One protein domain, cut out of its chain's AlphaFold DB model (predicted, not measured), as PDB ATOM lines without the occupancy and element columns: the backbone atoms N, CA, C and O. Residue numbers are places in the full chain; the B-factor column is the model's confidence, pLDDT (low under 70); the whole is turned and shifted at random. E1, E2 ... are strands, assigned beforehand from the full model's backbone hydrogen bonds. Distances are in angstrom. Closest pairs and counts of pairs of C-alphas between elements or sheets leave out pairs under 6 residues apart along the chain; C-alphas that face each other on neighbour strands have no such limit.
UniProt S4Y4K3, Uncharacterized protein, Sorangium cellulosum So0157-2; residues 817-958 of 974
ATOM      1  N   ALA A 817     184.992 201.850 246.136       88.19
ATOM      2  CA  ALA A 817     185.761 202.707 247.050       88.19
ATOM      3  C   ALA A 817     185.929 202.117 248.465       88.19
ATOM      4  O   ALA A 817     186.801 202.556 249.217       88.19
ATOM      5  N   HIS A 818     185.092 201.141 248.808       88.00
ATOM      6  CA  HIS A 818     184.999 200.491 250.109       88.00
ATOM      7  C   HIS A 818     184.978 198.972 249.935       88.00
ATOM      8  O   HIS A 818     184.539 198.479 248.892       88.00
ATOM      9  N   ASP A 819     185.420 198.236 250.955       85.69
ATOM     10  CA  ASP A 819     185.264 196.782 250.967       85.69
ATOM     11  C   ASP A 819     183.790 196.405 251.200       85.69
ATOM     12  O   ASP A 819     183.074 197.148 251.876       85.69
ATOM     13  N   PRO A 820     183.314 195.238 250.724       84.75
ATOM     14  CA  PRO A 820     181.925 194.802 250.915       84.75
ATOM     15  C   PRO A 820     181.440 194.770 252.373       84.75
ATOM     16  O   PRO A 820     180.237 194.795 252.621       84.75
ATOM     17  N   THR A 821     182.360 194.703 253.341       86.50
ATOM     18  CA  THR A 821     182.052 194.691 254.780       86.50
ATOM     19  C   THR A 821     181.984 196.082 255.414       86.50
ATOM     20  O   THR A 821     181.583 196.197 256.574       86.50
ATOM     21  N   ASP A 822     182.386 197.136 254.703       89.00
ATOM     22  CA  ASP A 822     182.462 198.488 255.249       89.00
ATOM     23  C   ASP A 822     181.086 199.187 255.282       89.00
ATOM     24  O   ASP A 822     180.327 199.134 254.306       89.00
ATOM     25  N   PRO A 823     180.763 199.937 256.358       82.75
ATOM     26  CA  PRO A 823     179.588 200.805 256.398       82.75
ATOM     27  C   PRO A 823     179.710 201.933 255.360       82.75
ATOM     28  O   PRO A 823     180.359 202.949 255.605       82.75
ATOM     29  N   GLY A 824     179.089 201.756 254.195       85.00
ATOM     30  CA  GLY A 824     179.177 202.697 253.071       85.00
ATOM     31  C   GLY A 824     179.460 202.041 251.722       85.00
ATOM     32  O   GLY A 824     179.415 202.735 250.714       85.00
ATOM     33  N   PHE A 825     179.707 200.729 251.685       91.38
ATOM     34  CA  PHE A 825     179.874 199.985 250.441       91.38
ATOM     35  C   PHE A 825     178.691 200.160 249.479       91.38
ATOM     36  O   PHE A 825     177.536 199.922 249.840       91.38
ATOM     37  N   VAL A 826     178.995 200.530 248.231       94.62
ATOM     38  CA  VAL A 826     178.023 200.608 247.136       94.62
ATOM     39  C   VAL A 826     178.441 199.646 246.016       94.62
ATOM     40  O   VAL A 826     179.431 199.916 245.319       94.62
ATOM     41  N   PRO A 827     177.695 198.546 245.788       95.56
ATOM     42  CA  PRO A 827     177.994 197.615 244.703       95.56
ATOM     43  C   PRO A 827     177.794 198.285 243.339       95.56
ATOM     44  O   PRO A 827     177.067 199.271 243.209       95.56
ATOM     45  N   ASN A 828     178.425 197.740 242.297       96.06
ATOM     46  CA  ASN A 828     178.273 198.239 240.929       96.06
ATOM     47  C   ASN A 828     176.830 198.099 240.439       96.06
ATOM     48  O   ASN A 828     176.337 198.993 239.749       96.06
ATOM     49  N   VAL A 829     176.173 197.001 240.817       97.69
ATOM     50  CA  VAL A 829     174.768 196.706 240.531       97.69
ATOM     51  C   VAL A 829     174.129 196.144 241.796       97.69
ATOM     52  O   VAL A 829     174.715 195.268 242.427       97.69
ATOM     53  N   SER A 830     172.933 196.610 242.145       97.75
ATOM     54  CA  SER A 830     172.035 195.945 243.097       97.75
ATOM     55  C   SER A 830     170.676 195.710 242.445       97.75
ATOM     56  O   SER A 830     170.204 196.594 241.730       97.75
ATOM     57  N   ILE A 831     170.046 194.564 242.691       98.19
ATOM     58  CA  ILE A 831     168.816 194.120 242.021       98.19
ATOM     59  C   ILE A 831     167.779 193.737 243.082       98.19
ATOM     60  O   ILE A 831     168.115 193.130 244.097       98.19
ATOM     61  N   SER A 832     166.524 194.097 242.844       97.19
ATOM     62  CA  SER A 832     165.364 193.654 243.614       97.19
ATOM     63  C   SER A 832     164.350 193.018 242.673       97.19
ATOM     64  O   SER A 832     164.194 193.463 241.532       97.19
ATOM     65  N   TYR A 833     163.672 191.984 243.159       95.50
ATOM     66  CA  TYR A 833     162.702 191.204 242.398       95.50
ATOM     67  C   TYR A 833     161.286 191.418 242.943       95.50
ATOM     68  O   TYR A 833     161.088 192.077 243.967       95.50
ATOM     69  N   GLY A 834     160.303 190.954 242.190       93.56
ATOM     70  CA  GLY A 834     158.910 190.835 242.592       93.56
ATOM     71  C   GLY A 834     158.151 189.982 241.580       93.56
ATOM     72  O   GLY A 834     158.741 189.507 240.608       93.56
ATOM     73  N   HIS A 835     156.852 189.807 241.796       93.44
ATOM     74  CA  HIS A 835     156.017 188.866 241.047       93.44
ATOM     75  C   HIS A 835     154.877 189.578 240.320       93.44
ATOM     76  O   HIS A 835     154.660 190.782 240.490       93.44
ATOM     77  N   LEU A 836     154.157 188.841 239.475       93.31
ATOM     78  CA  LEU A 836     153.087 189.379 238.641       93.31
ATOM     79  C   LEU A 836     151.743 189.346 239.374       93.31
ATOM     80  O   LEU A 836     150.817 188.667 238.944       93.31
ATOM     81  N   THR A 837     151.649 190.116 240.458       90.69
ATOM     82  CA  THR A 837     150.400 190.346 241.197       90.69
ATOM     83  C   THR A 837     149.788 191.699 240.836       90.69
ATOM     84  O   THR A 837     150.472 192.729 240.840       90.69
ATOM     85  N   ASP A 838     148.495 191.718 240.514       88.62
ATOM     86  CA  ASP A 838     147.731 192.930 240.219       88.62
ATOM     87  C   ASP A 838     146.989 193.422 241.464       88.62
ATOM     88  O   ASP A 838     145.778 193.288 241.615       88.62
ATOM     89  N   ALA A 839     147.730 194.081 242.354       79.69
ATOM     90  CA  ALA A 839     147.186 194.592 243.612       79.69
ATOM     91  C   ALA A 839     146.036 195.615 243.456       79.69
ATOM     92  O   ALA A 839     145.449 196.007 244.465       79.69
ATOM     93  N   SER A 840     145.737 196.097 242.240       76.56
ATOM     94  CA  SER A 840     144.602 196.999 242.016       76.56
ATOM     95  C   SER A 840     143.253 196.279 242.110       76.56
ATOM     96  O   SER A 840     142.294 196.870 242.611       76.56
ATOM     97  N   VAL A 841     143.196 194.994 241.741       77.06
ATOM     98  CA  VAL A 841     141.974 194.172 241.761       77.06
ATOM     99  C   VAL A 841     141.470 193.981 243.198       77.06
ATOM    100  O   VAL A 841     140.329 194.335 243.501       77.06
ATOM    101  N   ALA A 842     142.362 193.593 244.113       66.19
ATOM    102  CA  ALA A 842     142.073 193.368 245.532       66.19
ATOM    103  C   ALA A 842     141.437 194.568 246.273       66.19
ATOM    104  O   ALA A 842     140.720 194.400 247.263       66.19
ATOM    105  N   THR A 843     141.704 195.804 245.833       59.75
ATOM    106  CA  THR A 843     141.221 197.021 246.520       59.75
ATOM    107  C   THR A 843     139.835 197.488 246.072       59.75
ATOM    108  O   THR A 843     139.240 198.333 246.740       59.75
ATOM    109  N   GLY A 844     139.300 196.963 244.961       53.78
ATOM    110  CA  GLY A 844     138.049 197.446 244.359       53.78
ATOM    111  C   GLY A 844     138.117 198.885 243.820       53.78
ATOM    112  O   GLY A 844     137.124 199.395 243.290       53.78
ATOM    113  N   ASP A 845     139.277 199.538 243.924       49.22
ATOM    114  CA  ASP A 845     139.561 200.816 243.293       49.22
ATOM    115  C   ASP A 845     139.736 200.550 241.797       49.22
ATOM    116  O   ASP A 845     140.796 200.146 241.320       49.22
ATOM    117  N   GLY A 846     138.659 200.743 241.034       46.69
ATOM    118  CA  GLY A 846     138.734 200.714 239.580       46.69
ATOM    119  C   GLY A 846     139.860 201.621 239.061       46.69
ATOM    120  O   GLY A 846     140.258 202.592 239.706       46.69
ATOM    121  N   VAL A 847     140.316 201.334 237.840       45.03
ATOM    122  CA  VAL A 847     141.432 201.965 237.094       45.03
ATOM    123  C   VAL A 847     141.446 203.519 237.106       45.03
ATOM    124  O   VAL A 847     142.430 204.147 236.712       45.03
ATOM    125  N   GLU A 848     140.379 204.185 237.560       38.16
ATOM    126  CA  GLU A 848     140.212 205.643 237.539       38.16
ATOM    127  C   GLU A 848     141.000 206.424 238.606       38.16
ATOM    128  O   GLU A 848     141.358 207.585 238.354       38.16
ATOM    129  N   GLU A 849     141.341 205.823 239.749       39.34
ATOM    130  CA  GLU A 849     142.199 206.455 240.759       39.34
ATOM    131  C   GLU A 849     143.454 205.611 241.005       39.34
ATOM    132  O   GLU A 849     143.623 204.984 242.040       39.34
ATOM    133  N   LEU A 850     144.391 205.662 240.046       42.50
ATOM    134  CA  LEU A 850     145.818 205.399 240.281       42.50
ATOM    135  C   LEU A 850     146.303 206.313 241.421       42.50
ATOM    136  O   LEU A 850     146.869 207.392 241.195       42.50
ATOM    137  N   ALA A 851     146.029 205.925 242.664       39.75
ATOM    138  CA  ALA A 851     146.612 206.513 243.844       39.75
ATOM    139  C   ALA A 851     148.121 206.376 243.667       39.75
ATOM    140  O   ALA A 851     148.613 205.267 243.689       39.75
ATOM    141  N   ARG A 852     148.790 207.506 243.390       41.53
ATOM    142  CA  ARG A 852     150.226 207.894 243.415       41.53
ATOM    143  C   ARG A 852     151.374 206.866 243.533       41.53
ATOM    144  O   ARG A 852     152.495 207.251 243.211       41.53
ATOM    145  N   GLU A 853     151.159 205.654 243.996       49.12
ATOM    146  CA  GLU A 853     152.071 204.522 243.998       49.12
ATOM    147  C   GLU A 853     151.869 203.747 242.689       49.12
ATOM    148  O   GLU A 853     150.787 203.245 242.416       49.12
ATOM    149  N   SER A 854     152.881 203.706 241.820       57.38
ATOM    150  CA  SER A 854     152.816 202.867 240.618       57.38
ATOM    151  C   SER A 854     152.982 201.413 241.075       57.38
ATOM    152  O   SER A 854     154.076 201.098 241.548       57.38
ATOM    153  N   PRO A 855     151.955 200.539 241.005       73.38
ATOM    154  CA  PRO A 855     152.138 199.131 241.348       73.38
ATOM    155  C   PRO A 855     153.221 198.521 240.446       73.38
ATOM    156  O   PRO A 855     153.414 198.963 239.307       73.38
ATOM    157  N   LEU A 856     153.949 197.522 240.962       89.75
ATOM    158  CA  LEU A 856     154.952 196.780 240.187       89.75
ATOM    159  C   LEU A 856     154.340 196.230 238.893       89.75
ATOM    160  O   LEU A 856     154.977 196.282 237.842       89.75
ATOM    161  N   TYR A 857     153.103 195.743 238.967       91.75
ATOM    162  CA  TYR A 857     152.414 195.124 237.852       91.75
ATOM    163  C   TYR A 857     150.928 195.494 237.808       91.75
ATOM    164  O   TYR A 857     150.312 195.739 238.841       91.75
ATOM    165  N   VAL A 858     150.385 195.569 236.591       89.19
ATOM    166  CA  VAL A 858     148.949 195.692 236.298       89.19
ATOM    167  C   VAL A 858     148.646 194.763 235.127       89.19
ATOM    168  O   VAL A 858     149.178 194.961 234.030       89.19
ATOM    169  N   ALA A 859     147.801 193.757 235.330       88.12
ATOM    170  CA  ALA A 859     147.456 192.773 234.311       88.12
ATOM    171  C   ALA A 859     146.544 193.362 233.219       88.12
ATOM    172  O   ALA A 859     146.641 192.960 232.053       88.12
ATOM    173  N   ARG A 860     145.693 194.331 233.601       83.69
ATOM    174  CA  ARG A 860     144.660 194.955 232.752       83.69
ATOM    175  C   ARG A 860     144.709 196.487 232.844       83.69
ATOM    176  O   ARG A 860     143.967 197.104 233.603       83.69
ATOM    177  N   SER A 861     145.607 197.129 232.092       75.25
ATOM    178  CA  SER A 861     145.846 198.581 232.198       75.25
ATOM    179  C   SER A 861     145.030 199.453 231.225       75.25
ATOM    180  O   SER A 861     144.988 200.675 231.387       75.25
ATOM    181  N   GLY A 862     144.364 198.844 230.234       66.06
ATOM    182  CA  GLY A 862     143.553 199.516 229.208       66.06
ATOM    183  C   GLY A 862     142.065 199.134 229.223       66.06
ATOM    184  O   GLY A 862     141.662 198.163 229.846       66.06
ATOM    185  N   ALA A 863     141.235 199.902 228.501       47.53
ATOM    186  CA  ALA A 863     139.781 199.683 228.412       47.53
ATOM    187  C   ALA A 863     139.352 198.566 227.435       47.53
ATOM    188  O   ALA A 863     138.176 198.214 227.394       47.53
ATOM    189  N   ALA A 864     140.269 198.064 226.603       55.34
ATOM    190  CA  ALA A 864     140.015 196.942 225.707       55.34
ATOM    191  C   ALA A 864     140.583 195.675 226.350       55.34
ATOM    192  O   ALA A 864     141.797 195.571 226.511       55.34
ATOM    193  N   ASP A 865     139.698 194.754 226.723       60.38
ATOM    194  CA  ASP A 865     140.069 193.446 227.250       60.38
ATOM    195  C   ASP A 865     140.437 192.521 226.082       60.38
ATOM    196  O   ASP A 865     139.583 192.114 225.292       60.38
ATOM    197  N   ASP A 866     141.731 192.275 225.895       71.06
ATOM    198  CA  ASP A 866     142.275 191.398 224.856       71.06
ATOM    199  C   ASP A 866     142.771 190.055 225.421       71.06
ATOM    200  O   ASP A 866     143.511 189.333 224.743       71.06
ATOM    201  N   CYS A 867     142.328 189.708 226.635       79.50
ATOM    202  CA  CYS A 867     142.664 188.477 227.350       79.50
ATOM    203  C   CYS A 867     141.775 187.274 227.009       79.50
ATOM    204  O   CYS A 867     141.780 186.315 227.765       79.50
ATOM    205  N   GLY A 868     141.046 187.310 225.889       81.50
ATOM    206  CA  GLY A 868     140.254 186.167 225.429       81.50
ATOM    207  C   GLY A 868     141.079 185.113 224.684       81.50
ATOM    208  O   GLY A 868     142.029 185.445 223.952       81.50
ATOM    209  N   TYR A 869     140.651 183.853 224.809       88.62
ATOM    210  CA  TYR A 869     141.233 182.681 224.162       88.62
ATOM    211  C   TYR A 869     141.689 182.926 222.709       88.62
ATOM    212  O   TYR A 869     140.950 183.512 221.907       88.62
ATOM    213  N   PRO A 870     142.878 182.431 222.304       90.81
ATOM    214  CA  PRO A 870     143.819 181.596 223.069       90.81
ATOM    215  C   PRO A 870     144.832 182.395 223.904       90.81
ATOM    216  O   PRO A 870     145.851 181.849 224.341       90.81
ATOM    217  N   ARG A 871     144.622 183.704 224.075       90.25
ATOM    218  CA  ARG A 871     145.476 184.554 224.910       90.25
ATOM    219  C   ARG A 871     144.854 184.656 226.293       90.25
ATOM    220  O   ARG A 871     143.646 184.708 226.389       90.25
ATOM    221  N   ARG A 872     145.678 184.748 227.332       89.31
ATOM    222  CA  ARG A 872     145.231 185.057 228.694       89.31
ATOM    223  C   ARG A 872     146.051 186.185 229.302       89.31
ATOM    224  O   ARG A 872     147.238 186.341 228.979       89.31
ATOM    225  N   CYS A 873     145.424 186.938 230.198       89.94
ATOM    226  CA  CYS A 873     146.113 187.849 231.106       89.94
ATOM    227  C   CYS A 873     147.077 187.040 231.982       89.94
ATOM    228  O   CYS A 873     146.744 185.955 232.450       89.94
ATOM    229  N   VAL A 874     148.293 187.544 232.175       90.56
ATOM    230  CA  VAL A 874     149.278 186.866 233.024       90.56
ATOM    231  C   VAL A 874     149.203 187.425 234.424       90.56
ATOM    232  O   VAL A 874     149.402 188.620 234.598       90.56
ATOM    233  N   VAL A 875     149.000 186.549 235.395       91.50
ATOM    234  CA  VAL A 875     149.237 186.792 236.816       91.50
ATOM    235  C   VAL A 875     149.974 185.589 237.409       91.50
ATOM    236  O   VAL A 875     150.090 184.546 236.754       91.50
ATOM    237  N   GLY A 876     150.535 185.757 238.604       89.62
ATOM    238  CA  GLY A 876     151.131 184.677 239.387       89.62
ATOM    239  C   GLY A 876     152.661 184.747 239.523       89.62
ATOM    240  O   GLY A 876     153.264 185.825 239.428       89.62
ATOM    241  N   PRO A 877     153.334 183.597 239.714       86.69
ATOM    242  CA  PRO A 877     154.611 183.515 240.429       86.69
ATOM    243  C   PRO A 877     155.834 183.968 239.621       86.69
ATOM    244  O   PRO A 877     156.962 183.919 240.116       86.69
ATOM    245  N   ARG A 878     155.666 184.400 238.362       91.50
ATOM    246  CA  ARG A 878     156.797 184.784 237.504       91.50
ATOM    247  C   ARG A 878     157.563 185.951 238.129       91.50
ATOM    248  O   ARG A 878     157.032 187.049 238.273       91.50
ATOM    249  N   ARG A 879     158.850 185.729 238.388       91.88
ATOM    250  CA  ARG A 879     159.771 186.751 238.890       91.88
ATOM    251  C   ARG A 879     160.129 187.766 237.813       91.88
ATOM    252  O   ARG A 879     160.505 187.404 236.697       91.88
ATOM    253  N   VAL A 880     160.105 189.037 238.189       96.19
ATOM    254  CA  VAL A 880     160.575 190.167 237.388       96.19
ATOM    255  C   VAL A 880     161.403 191.123 238.238       96.19
ATOM    256  O   VAL A 880     161.238 191.206 239.452       96.19
ATOM    257  N   VAL A 881     162.300 191.880 237.610       97.81
ATOM    258  CA  VAL A 881     163.047 192.941 238.295       97.81
ATOM    259  C   VAL A 881     162.084 194.058 238.680       97.81
ATOM    260  O   VAL A 881     161.507 194.688 237.795       97.81
ATOM    261  N   SER A 882     161.950 194.327 239.975       96.06
ATOM    262  CA  SER A 882     161.104 195.391 240.524       96.06
ATOM    263  C   SER A 882     161.867 196.702 240.715       96.06
ATOM    264  O   SER A 882     161.327 197.790 240.510       96.06
ATOM    265  N   ALA A 883     163.156 196.616 241.044       97.50
ATOM    266  CA  ALA A 883     164.036 197.767 241.175       97.50
ATOM    267  C   ALA A 883     165.499 197.374 240.955       97.50
ATOM    268  O   ALA A 883     165.887 196.213 241.076       97.50
ATOM    269  N   TYR A 884     166.336 198.360 240.651       98.19
ATOM    270  CA  TYR A 884     167.783 198.186 240.636       98.19
ATOM    271  C   TYR A 884     168.502 199.491 240.978       98.19
ATOM    272  O   TYR A 884     167.949 200.585 240.856       98.19
ATOM    273  N   ALA A 885     169.763 199.397 241.389       97.94
ATOM    274  CA  ALA A 885     170.633 200.557 241.513       97.94
ATOM    275  C   ALA A 885     171.997 200.298 240.882       97.94
ATOM    276  O   ALA A 885     172.480 199.169 240.850       97.94
ATOM    277  N   LEU A 886     172.608 201.364 240.370       96.81
ATOM    278  CA  LEU A 886     173.931 201.342 239.753       96.81
ATOM    279  C   LEU A 886     174.874 202.270 240.517       96.81
ATOM    280  O   LEU A 886     174.481 203.384 240.871       96.81
ATOM    281  N   ASN A 887     176.129 201.869 240.725       94.31
ATOM    282  CA  ASN A 887     177.139 202.797 241.240       94.31
ATOM    283  C   ASN A 887     177.391 203.901 240.199       94.31
ATOM    284  O   ASN A 887     177.722 203.629 239.045       94.31
ATOM    285  N   ASN A 888     177.240 205.164 240.594       90.12
ATOM    286  CA  ASN A 888     177.380 206.303 239.686       90.12
ATOM    287  C   ASN A 888     178.839 206.744 239.434       90.12
ATOM    288  O   ASN A 888     179.059 207.797 238.831       90.12
ATOM    289  N   GLY A 889     179.824 205.985 239.923       85.81
ATOM    290  CA  GLY A 889     181.255 206.285 239.810       85.81
ATOM    291  C   GLY A 889     181.776 207.303 240.831       85.81
ATOM    292  O   GLY A 889     182.976 207.554 240.882       85.81
ATOM    293  N   ALA A 890     180.896 207.876 241.658       87.44
ATOM    294  CA  ALA A 890     181.229 208.703 242.820       87.44
ATOM    295  C   ALA A 890     180.849 208.003 244.137       87.44
ATOM    296  O   ALA A 890     180.607 208.676 245.142       87.44
ATOM    297  N   ASP A 891     180.761 206.670 244.095       87.50
ATOM    298  CA  ASP A 891     180.412 205.796 245.213       87.50
ATOM    299  C   ASP A 891     179.063 206.140 245.856       87.50
ATOM    300  O   ASP A 891     178.891 206.248 247.068       87.50
ATOM    301  N   ARG A 892     178.074 206.393 244.995       92.06
ATOM    302  CA  ARG A 892     176.679 206.577 245.392       92.06
ATOM    303  C   ARG A 892     175.774 205.773 244.466       92.06
ATOM    304  O   ARG A 892     176.033 205.734 243.259       92.06
ATOM    305  N   PRO A 893     174.694 205.181 244.994       93.94
ATOM    306  CA  PRO A 893     173.730 204.486 244.163       93.94
ATOM    307  C   PRO A 893     172.926 205.495 243.338       93.94
ATOM    308  O   PRO A 893     172.484 206.523 243.854       93.94
ATOM    309  N   ARG A 894     172.722 205.176 242.061       95.94
ATOM    310  CA  ARG A 894     171.667 205.735 241.217       95.94
ATOM    311  C   ARG A 894     170.544 204.706 241.122       95.94
ATOM    312  O   ARG A 894     170.798 203.606 240.644       95.94
ATOM    313  N   ARG A 895     169.352 205.038 241.607       96.62
ATOM    314  CA  ARG A 895     168.247 204.108 241.881       96.62
ATOM    315  C   ARG A 895     167.162 204.179 240.816       96.62
ATOM    316  O   ARG A 895     166.790 205.269 240.375       96.62
ATOM    317  N   PHE A 896     166.630 203.017 240.464       96.19
ATOM    318  CA  PHE A 896     165.608 202.845 239.448       96.19
ATOM    319  C   PHE A 896     164.512 201.895 239.933       96.19
ATOM    320  O   PHE A 896     164.813 200.833 240.472       96.19
ATOM    321  N   GLU A 897     163.259 202.258 239.691       95.62
ATOM    322  CA  GLU A 897     162.091 201.383 239.840       95.62
ATOM    323  C   GLU A 897     161.595 200.949 238.465       95.62
ATOM    324  O   GLU A 897     161.698 201.706 237.490       95.62
ATOM    325  N   VAL A 898     161.060 199.734 238.389       95.50
ATOM    326  CA  VAL A 898     160.500 199.166 237.167       95.50
ATOM    327  C   VAL A 898     159.060 198.747 237.422       95.50
ATOM    328  O   VAL A 898     158.757 198.132 238.438       95.50
ATOM    329  N   SER A 899     158.170 199.081 236.494       93.38
ATOM    330  CA  SER A 899     156.780 198.624 236.506       93.38
ATOM    331  C   SER A 899     156.412 198.023 235.156       93.38
ATOM    332  O   SER A 899     156.858 198.513 234.113       93.38
ATOM    333  N   TYR A 900     155.564 197.004 235.171       93.56
ATOM    334  CA  TYR A 900     155.130 196.257 233.994       93.56
ATOM    335  C   TYR A 900     153.613 196.332 233.841       93.56
ATOM    336  O   TYR A 900     152.889 196.550 234.813       93.56
ATOM    337  N   ARG A 901     153.125 196.185 232.610       90.75
ATOM    338  CA  ARG A 901     151.693 196.212 232.304       90.75
ATOM    339  C   ARG A 901     151.344 195.227 231.210       90.75
ATOM    340  O   ARG A 901     152.149 195.025 230.300       90.75
ATOM    341  N   ASP A 902     150.128 194.704 231.281       90.12
ATOM    342  CA  ASP A 902     149.490 193.943 230.212       90.12
ATOM    343  C   ASP A 902     150.345 192.746 229.761       90.12
ATOM    344  O   ASP A 902     150.744 192.642 228.606       90.12
ATOM    345  N   GLY A 903     150.710 191.854 230.686       92.50
ATOM    346  CA  GLY A 903     151.356 190.592 230.322       92.50
ATOM    347  C   GLY A 903     150.370 189.666 229.605       92.50
ATOM    348  O   GLY A 903     149.240 189.502 230.075       92.50
ATOM    349  N   ARG A 904     150.780 189.039 228.491       92.44
ATOM    350  CA  ARG A 904     149.956 188.041 227.775       92.44
ATOM    351  C   ARG A 904     150.672 186.714 227.601       92.44
ATOM    352  O   ARG A 904     151.856 186.663 227.273       92.44
ATOM    353  N   TYR A 905     149.928 185.632 227.779       91.62
ATOM    354  CA  TYR A 905     150.382 184.267 227.539       91.62
ATOM    355  C   TYR A 905     149.473 183.600 226.514       91.62
ATOM    356  O   TYR A 905     148.269 183.827 226.523       91.62
ATOM    357  N   HIS A 906     150.045 182.795 225.626       92.12
ATOM    358  CA  HIS A 906     149.308 182.086 224.587       92.12
ATOM    359  C   HIS A 906     149.216 180.595 224.918       92.12
ATOM    360  O   HIS A 906     150.232 179.893 224.859       92.12
ATOM    361  N   ARG A 907     148.002 180.114 225.217       90.94
ATOM    362  CA  ARG A 907     147.744 178.762 225.745       90.94
ATOM    363  C   ARG A 907     148.196 177.644 224.798       90.94
ATOM    364  O   ARG A 907     148.827 176.697 225.234       90.94
ATOM    365  N   LEU A 908     148.049 177.828 223.482       91.12
ATOM    366  CA  LEU A 908     148.366 176.793 222.476       91.12
ATOM    367  C   LEU A 908     149.877 176.580 222.199       91.12
ATOM    368  O   LEU A 908     150.255 176.121 221.121       91.12
ATOM    369  N   GLY A 909     150.762 176.968 223.125       85.56
ATOM    370  CA  GLY A 909     152.187 176.611 223.087       85.56
ATOM    371  C   GLY A 909     153.159 177.647 222.502       85.56
ATOM    372  O   GLY A 909     154.313 177.316 222.246       85.56
ATOM    373  N   ARG A 910     152.750 178.916 222.331       87.44
ATOM    374  CA  ARG A 910     153.712 180.023 222.076       87.44
ATOM    375  C   ARG A 910     154.294 180.612 223.362       87.44
ATOM    376  O   ARG A 910     155.250 181.379 223.298       87.44
ATOM    377  N   GLY A 911     153.727 180.251 224.512       89.38
ATOM    378  CA  GLY A 911     154.196 180.691 225.818       89.38
ATOM    379  C   GLY A 911     153.910 182.167 226.093       89.38
ATOM    380  O   GLY A 911     152.928 182.740 225.613       89.38
ATOM    381  N   PHE A 912     154.774 182.786 226.897       91.88
ATOM    382  CA  PHE A 912     154.659 184.193 227.273       91.88
ATOM    383  C   PHE A 912     155.002 185.108 226.089       91.88
ATOM    384  O   PHE A 912     156.127 185.100 225.595       91.88
ATOM    385  N   LEU A 913     154.039 185.926 225.659       91.75
ATOM    386  CA  LEU A 913     154.191 186.883 224.558       91.75
ATOM    387  C   LEU A 913     154.876 188.190 225.000       91.75
ATOM    388  O   LEU A 913     155.247 189.009 224.159       91.75
ATOM    389  N   GLY A 914     155.066 188.386 226.308       92.56
ATOM    390  CA  GLY A 914     155.665 189.585 226.892       92.56
ATOM    391  C   GLY A 914     154.644 190.555 227.481       92.56
ATOM    392  O   GLY A 914     153.453 190.258 227.574       92.56
ATOM    393  N   PHE A 915     155.146 191.712 227.913       93.06
ATOM    394  CA  PHE A 915     154.354 192.814 228.462       93.06
ATOM    395  C   PHE A 915     153.970 193.814 227.378       93.06
ATOM    396  O   PHE A 915     154.802 194.129 226.533       93.06
ATOM    397  N   GLY A 916     152.783 194.412 227.464       91.12
ATOM    398  CA  GLY A 916     152.404 195.565 226.647       91.12
ATOM    399  C   GLY A 916     153.136 196.854 227.003       91.12
ATOM    400  O   GLY A 916     153.344 197.705 226.135       91.12
ATOM    401  N   GLY A 917     153.594 196.994 228.250       91.12
ATOM    402  CA  GLY A 917     154.331 198.174 228.686       91.12
ATOM    403  C   GLY A 917     155.354 197.902 229.782       91.12
ATOM    404  O   GLY A 917     155.125 197.097 230.680       91.12
ATOM    405  N   ARG A 918     156.470 198.636 229.736       93.50
ATOM    406  CA  ARG A 918     157.485 198.679 230.796       93.50
ATOM    407  C   ARG A 918     157.892 200.116 231.092       93.50
ATOM    408  O   ARG A 918     158.414 200.811 230.219       93.50
ATOM    409  N   LEU A 919     157.697 200.547 232.331       92.50
ATOM    410  CA  LEU A 919     158.118 201.846 232.843       92.50
ATOM    411  C   LEU A 919     159.381 201.682 233.688       92.50
ATOM    412  O   LEU A 919     159.383 200.907 234.631       92.50
ATOM    413  N   VAL A 920     160.428 202.449 233.390       94.25
ATOM    414  CA  VAL A 920     161.637 202.560 234.218       94.25
ATOM    415  C   VAL A 920     161.743 203.989 234.739       94.25
ATOM    416  O   VAL A 920     161.921 204.920 233.945       94.25
ATOM    417  N   ALA A 921     161.643 204.171 236.055       91.81
ATOM    418  CA  ALA A 921     161.714 205.461 236.733       91.81
ATOM    419  C   ALA A 921     163.044 205.626 237.476       91.81
ATOM    420  O   ALA A 921     163.382 204.831 238.339       91.81
ATOM    421  N   ASP A 922     163.792 206.680 237.157       93.19
ATOM    422  CA  ASP A 922     165.004 207.088 237.866       93.19
ATOM    423  C   ASP A 922     164.613 207.936 239.083       93.19
ATOM    424  O   ASP A 922     164.154 209.076 238.947       93.19
ATOM    425  N   LEU A 923     164.802 207.382 240.279       90.44
ATOM    426  CA  LEU A 923     164.346 207.991 241.529       90.44
ATOM    427  C   LEU A 923     165.187 209.200 241.956       90.44
ATOM    428  O   LEU A 923     164.708 210.053 242.704       90.44
ATOM    429  N   ASP A 924     166.429 209.301 241.484       90.44
ATOM    430  CA  ASP A 924     167.345 210.371 241.885       90.44
ATOM    431  C   ASP A 924     167.199 211.617 241.008       90.44
ATOM    432  O   ASP A 924     167.407 212.743 241.467       90.44
ATOM    433  N   THR A 925     166.816 211.435 239.744       89.06
ATOM    434  CA  THR A 925     166.590 212.537 238.800       89.06
ATOM    435  C   THR A 925     165.112 212.833 238.567       89.06
ATOM    436  O   THR A 925     164.790 213.931 238.118       89.06
ATOM    437  N   GLY A 926     164.214 211.885 238.856       84.94
ATOM    438  CA  GLY A 926     162.788 211.935 238.524       84.94
ATOM    439  C   GLY A 926     162.482 211.709 237.038       84.94
ATOM    440  O   GLY A 926     161.346 211.933 236.609       84.94
ATOM    441  N   ALA A 927     163.486 211.351 236.232       89.19
ATOM    442  CA  ALA A 927     163.296 210.989 234.833       89.19
ATOM    443  C   ALA A 927     162.653 209.604 234.709       89.19
ATOM    444  O   ALA A 927     162.803 208.769 235.593       89.19
ATOM    445  N   ALA A 928     161.963 209.340 233.603       89.19
ATOM    446  CA  ALA A 928     161.468 208.001 233.323       89.19
ATOM    447  C   ALA A 928     161.411 207.697 231.824       89.19
ATOM    448  O   ALA A 928     161.378 208.601 230.978       89.19
ATOM    449  N   THR A 929     161.400 206.401 231.522       92.56
ATOM    450  CA  THR A 929     161.229 205.842 230.181       92.56
ATOM    451  C   THR A 929     160.095 204.827 230.204       92.56
ATOM    452  O   THR A 929     160.148 203.896 230.996       92.56
ATOM    453  N   LEU A 930     159.098 204.994 229.339       91.56
ATOM    454  CA  LEU A 930     158.051 204.006 229.091       91.56
ATOM    455  C   LEU A 930     158.266 203.404 227.705       91.56
ATOM    456  O   LEU A 930     158.153 204.122 226.708       91.56
ATOM    457  N   ASP A 931     158.535 202.108 227.654       93.19
ATOM    458  CA  ASP A 931     158.531 201.316 226.430       93.19
ATOM    459  C   ASP A 931     157.166 200.629 226.291       93.19
ATOM    460  O   ASP A 931     156.688 200.006 227.236       93.19
ATOM    461  N   VAL A 932     156.534 200.769 225.126       92.06
ATOM    462  CA  VAL A 932     155.291 200.088 224.741       92.06
ATOM    463  C   VAL A 932     155.644 199.046 223.691       92.06
ATOM    464  O   VAL A 932     156.266 199.393 222.678       92.06
ATOM    465  N   TYR A 933     155.253 197.798 223.922       91.62
ATOM    466  CA  TYR A 933     155.588 196.660 223.070       91.62
ATOM    467  C   TYR A 933     154.364 196.119 222.341       91.62
ATOM    468  O   TYR A 933     153.240 196.166 222.844       91.62
ATOM    469  N   ASP A 934     154.601 195.553 221.162       89.12
ATOM    470  CA  ASP A 934     153.603 194.711 220.517       89.12
ATOM    471  C   ASP A 934     153.676 193.303 221.097       89.12
ATOM    472  O   ASP A 934     154.745 192.697 221.157       89.12
ATOM    473  N   HIS A 935     152.533 192.791 221.515       85.56
ATOM    474  CA  HIS A 935     152.371 191.435 222.024       85.56
ATOM    475  C   HIS A 935     150.986 190.871 221.651       85.56
ATOM    476  O   HIS A 935     150.550 189.860 222.195       85.56
ATOM    477  N   VAL A 936     150.288 191.536 220.718       86.81
ATOM    478  CA  VAL A 936     148.865 191.301 220.414       86.81
ATOM    479  C   VAL A 936     148.589 191.198 218.920       86.81
ATOM    480  O   VAL A 936     147.608 190.560 218.540       86.81
ATOM    481  N   THR A 937     149.433 191.798 218.071       89.19
ATOM    482  CA  THR A 937     149.280 191.730 216.617       89.19
ATOM    483  C   THR A 937     149.529 190.305 216.145       89.19
ATOM    484  O   THR A 937     150.657 189.815 216.218       89.19
ATOM    485  N   PHE A 938     148.477 189.668 215.637       89.19
ATOM    486  CA  PHE A 938     148.506 188.319 215.090       89.19
ATOM    487  C   PHE A 938     148.322 188.358 213.569       89.19
ATOM    488  O   PHE A 938     147.463 189.078 213.059       89.19
ATOM    489  N   ASP A 939     149.151 187.605 212.854       89.38
ATOM    490  CA  ASP A 939     149.026 187.368 211.419       89.38
ATOM    491  C   ASP A 939     148.332 186.018 211.204       89.38
ATOM    492  O   ASP A 939     148.911 184.972 211.500       89.38
ATOM    493  N   ASP A 940     147.091 186.045 210.713       85.25
ATOM    494  CA  ASP A 940     146.276 184.842 210.509       85.25
ATOM    495  C   ASP A 940     146.809 183.932 209.391       85.25
ATOM    496  O   ASP A 940     146.597 182.722 209.432       85.25
ATOM    497  N   GLU A 941     147.485 184.477 208.377       84.88
ATOM    498  CA  GLU A 941     147.993 183.680 207.251       84.88
ATOM    499  C   GLU A 941     149.227 182.882 207.673       84.88
ATOM    500  O   GLU A 941     149.357 181.699 207.359       84.88
ATOM    501  N   LEU A 942     150.118 183.531 208.417       79.12
ATOM    502  CA  LEU A 942     151.356 182.939 208.909       79.12
ATOM    503  C   LEU A 942     151.199 182.260 210.272       79.12
ATOM    504  O   LEU A 942     152.124 181.579 210.714       79.12
ATOM    505  N   GLN A 943     150.056 182.460 210.937       83.94
ATOM    506  CA  GLN A 943     149.792 182.028 212.305       83.94
ATOM    507  C   GLN A 943     150.937 182.457 213.234       83.94
ATOM    508  O   GLN A 943     151.603 181.622 213.831       83.94
ATOM    509  N   VAL A 944     151.253 183.751 213.331       84.88
ATOM    510  CA  VAL A 944     152.358 184.255 214.177       84.88
ATOM    511  C   VAL A 944     152.043 185.587 214.822       84.88
ATOM    512  O   VAL A 944     151.222 186.350 214.331       84.88
ATOM    513  N   PHE A 945     152.794 185.902 215.877       87.75
ATOM    514  CA  PHE A 945     152.913 187.255 216.401       87.75
ATOM    515  C   PHE A 945     154.234 187.877 215.918       87.75
ATOM    516  O   PHE A 945     155.256 187.751 216.596       87.75
ATOM    517  N   PRO A 946     154.265 188.518 214.736       87.31
ATOM    518  CA  PRO A 946     155.517 188.919 214.088       87.31
ATOM    519  C   PRO A 946     156.290 190.006 214.846       87.31
ATOM    520  O   PRO A 946     157.477 190.202 214.594       87.31
ATOM    521  N   PHE A 947     155.631 190.720 215.762       88.38
ATOM    522  CA  PHE A 947     156.202 191.861 216.477       88.38
ATOM    523  C   PHE A 947     156.388 191.620 217.979       88.38
ATOM    524  O   PHE A 947     156.779 192.552 218.678       88.38
ATOM    525  N   VAL A 948     156.162 190.398 218.477       86.06
ATOM    526  CA  VAL A 948     156.348 190.070 219.902       86.06
ATOM    527  C   VAL A 948     157.722 190.511 220.406       86.06
ATOM    528  O   VAL A 948     158.749 190.286 219.761       86.06
ATOM    529  N   GLY A 949     157.728 191.205 221.547       80.25
ATOM    530  CA  GLY A 949     158.933 191.758 222.178       80.25
ATOM    531  C   GLY A 949     159.516 192.995 221.481       80.25
ATOM    532  O   GLY A 949     160.487 193.577 221.972       80.25
ATOM    533  N   SER A 950     158.931 193.445 220.369       87.94
ATOM    534  CA  SER A 950     159.381 194.639 219.653       87.94
ATOM    535  C   SER A 950     158.766 195.898 220.251       87.94
ATOM    536  O   SER A 950     157.561 195.979 220.484       87.94
ATOM    537  N   VAL A 951     159.597 196.921 220.460       91.94
ATOM    538  CA  VAL A 951     159.136 198.232 220.930       91.94
ATOM    539  C   VAL A 951     158.372 198.937 219.808       91.94
ATOM    540  O   VAL A 951     158.956 199.306 218.788       91.94
ATOM    541  N   GLN A 952     157.080 199.183 220.015       91.31
ATOM    542  CA  GLN A 952     156.257 200.012 219.133       91.31
ATOM    543  C   GLN A 952     156.505 201.504 219.369       91.31
ATOM    544  O   GLN A 952     156.535 202.306 218.431       91.31
ATOM    545  N   ARG A 953     156.645 201.906 220.637       91.94
ATOM    546  CA  ARG A 953     156.824 203.308 221.018       91.94
ATOM    547  C   ARG A 953     157.610 203.422 222.316       91.94
ATOM    548  O   ARG A 953     157.320 202.724 223.274       91.94
ATOM    549  N   THR A 954     158.524 204.386 222.369       93.62
ATOM    550  CA  THR A 954     159.198 204.782 223.610       93.62
ATOM    551  C   THR A 954     158.859 206.228 223.943       93.62
ATOM    552  O   THR A 954     159.040 207.128 223.117       93.62
ATOM    553  N   TRP A 955     158.436 206.468 225.178       91.25
ATOM    554  CA  TRP A 955     158.292 207.798 225.756       91.25
ATOM    555  C   TRP A 955     159.404 208.034 226.764       91.25
ATOM    556  O   TRP A 955     159.682 207.184 227.601       91.25
ATOM    557  N   ARG A 956     160.029 209.209 226.712       91.69
ATOM    558  CA  ARG A 956     161.034 209.626 227.695       91.69
ATOM    559  C   ARG A 956     160.668 210.983 228.241       91.69
ATOM    560  O   ARG A 956     160.343 211.893 227.477       91.69
ATOM    561  N   TRP A 957     160.776 211.138 229.550       86.44
ATOM    562  CA  TRP A 957     160.638 212.437 230.184       86.44
ATOM    563  C   TRP A 957     161.669 212.619 231.285       86.44
ATOM    564  O   TRP A 957     162.127 211.675 231.917       86.44
ATOM    565  N   ALA A 958     162.006 213.878 231.523       83.81
ATOM    566  CA  ALA A 958     162.748 214.323 232.684       83.81
ATOM    567  C   ALA A 958     161.970 215.489 233.307       83.81
ATOM    568  O   ALA A 958     161.272 216.217 232.580       83.81
TER     569      ALA A 958
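This is residues 817 to 958 of the 974 residues of an uncharacterized protein of Sorangium cellulosum So0157-2 (UniProt S4Y4K3). This is one twisted, drawn-out antiparallel sheet with the long, bent strand E4 running through its middle; E3, with E1 beyond it, and the short E2 lie beside different parts of E4 on one side, while E5, E6 and E7 follow one another on the other side. Long loops are added to this sheet: residues 817 to 828 before E1, residues 837 to 870 between E1 and E2, of which 857 to 858 pair parallel with residues 900 to 901 of E4, and residues 934 to 950 between E6 and E7. The printed part has 142 residues, with no named helix and seven named strands, which follow along the chain as E1, E2, E3, E4, E5, E6 and E7; the sheet is branched, E4 having three neighbours, and its neighbour pairs, E1 and E3, E2 and E4, E3 and E4, E4 and E5, E5 and E6, and E6 and E7, are antiparallel. The class is all strand, though 62 of the 142 residues, under half, are in named strands. The whole is loose and elongated, with a radius of gyration of the C-alphas of 18.0 A and spans of 58 by 37 by 30 A.

Begin at Ala 817 and pass residues 817 to 828, which hold no named element. Find C-alpha 829 at (174.768, 196.706, 240.531); here E1 begins, residues 829 to 836, 23.0 A from first to last C-alpha. After residues 837 to 870 look for E2, residues 871 to 873, which runs on at 63 degrees, across a break of 2 residues, into E3, residues 876 to 887, 31.8 A long. E4, residues 893 to 906, is the longest strand at 14 residues and 38.5 A; find its first C-alpha at (173.730, 204.486, 244.163) and its bend of 55 degrees at residue 902. E5, residues 911 to 922, is 31.0 A long and also bends by 55 degrees, at residue 916. E6 takes residues 928 to 933, and E7, residues 951 to 957, ends with C-alpha 957 at (160.638, 212.437, 230.184).

Look first at the edge strand E1, antiparallel to E3 at 159 degrees, with N 832 and O 883 2.8 A apart, within hydrogen-bond range. On the other side of E3 lies E4, and these two form a hairpin at 156 degrees, where N 884 and O 896 are 2.9 A apart. The pairing along E4 is staggered: it pairs with E3 over its residues 893 to 897, with E5 over 896 to 906 and with E2 over 904 to 906. E2, an edge strand, is antiparallel to E4 at 138 degrees, and N 872 stands 2.9 A from O 905. E2 and E3 lie on one side of E4 and E5 on the other side; in the E4 and E5 hairpin, at 155 degrees, N 899 and O 919 are 2.9 A apart. Next come the hairpins of E5 and E6, at 164 degrees with N 920 and O 929 2.8 A apart, and of E6 and the edge strand E7, at 167 degrees with N 955 and O 930 2.8 A apart. E3 to E7 form a meander, each strand the antiparallel neighbour of the one before. Among the pairs that are apart are E1 and E5, and E2 and E3.

The C-alphas farthest apart are those of Asp 822 and Glu 941, 60.9 A, and the printed part has no cut. The links from E1 to E2, with 34 residues, and from E6 to E7, with 17, are long; the other four are tight. The sheet's C-alphas lie up to 7.1 A off its best plane. The mean pLDDT of the printed part is 85.1, and this model's confidence is low, under 70, at residues 842 to 854 and 862 to 865.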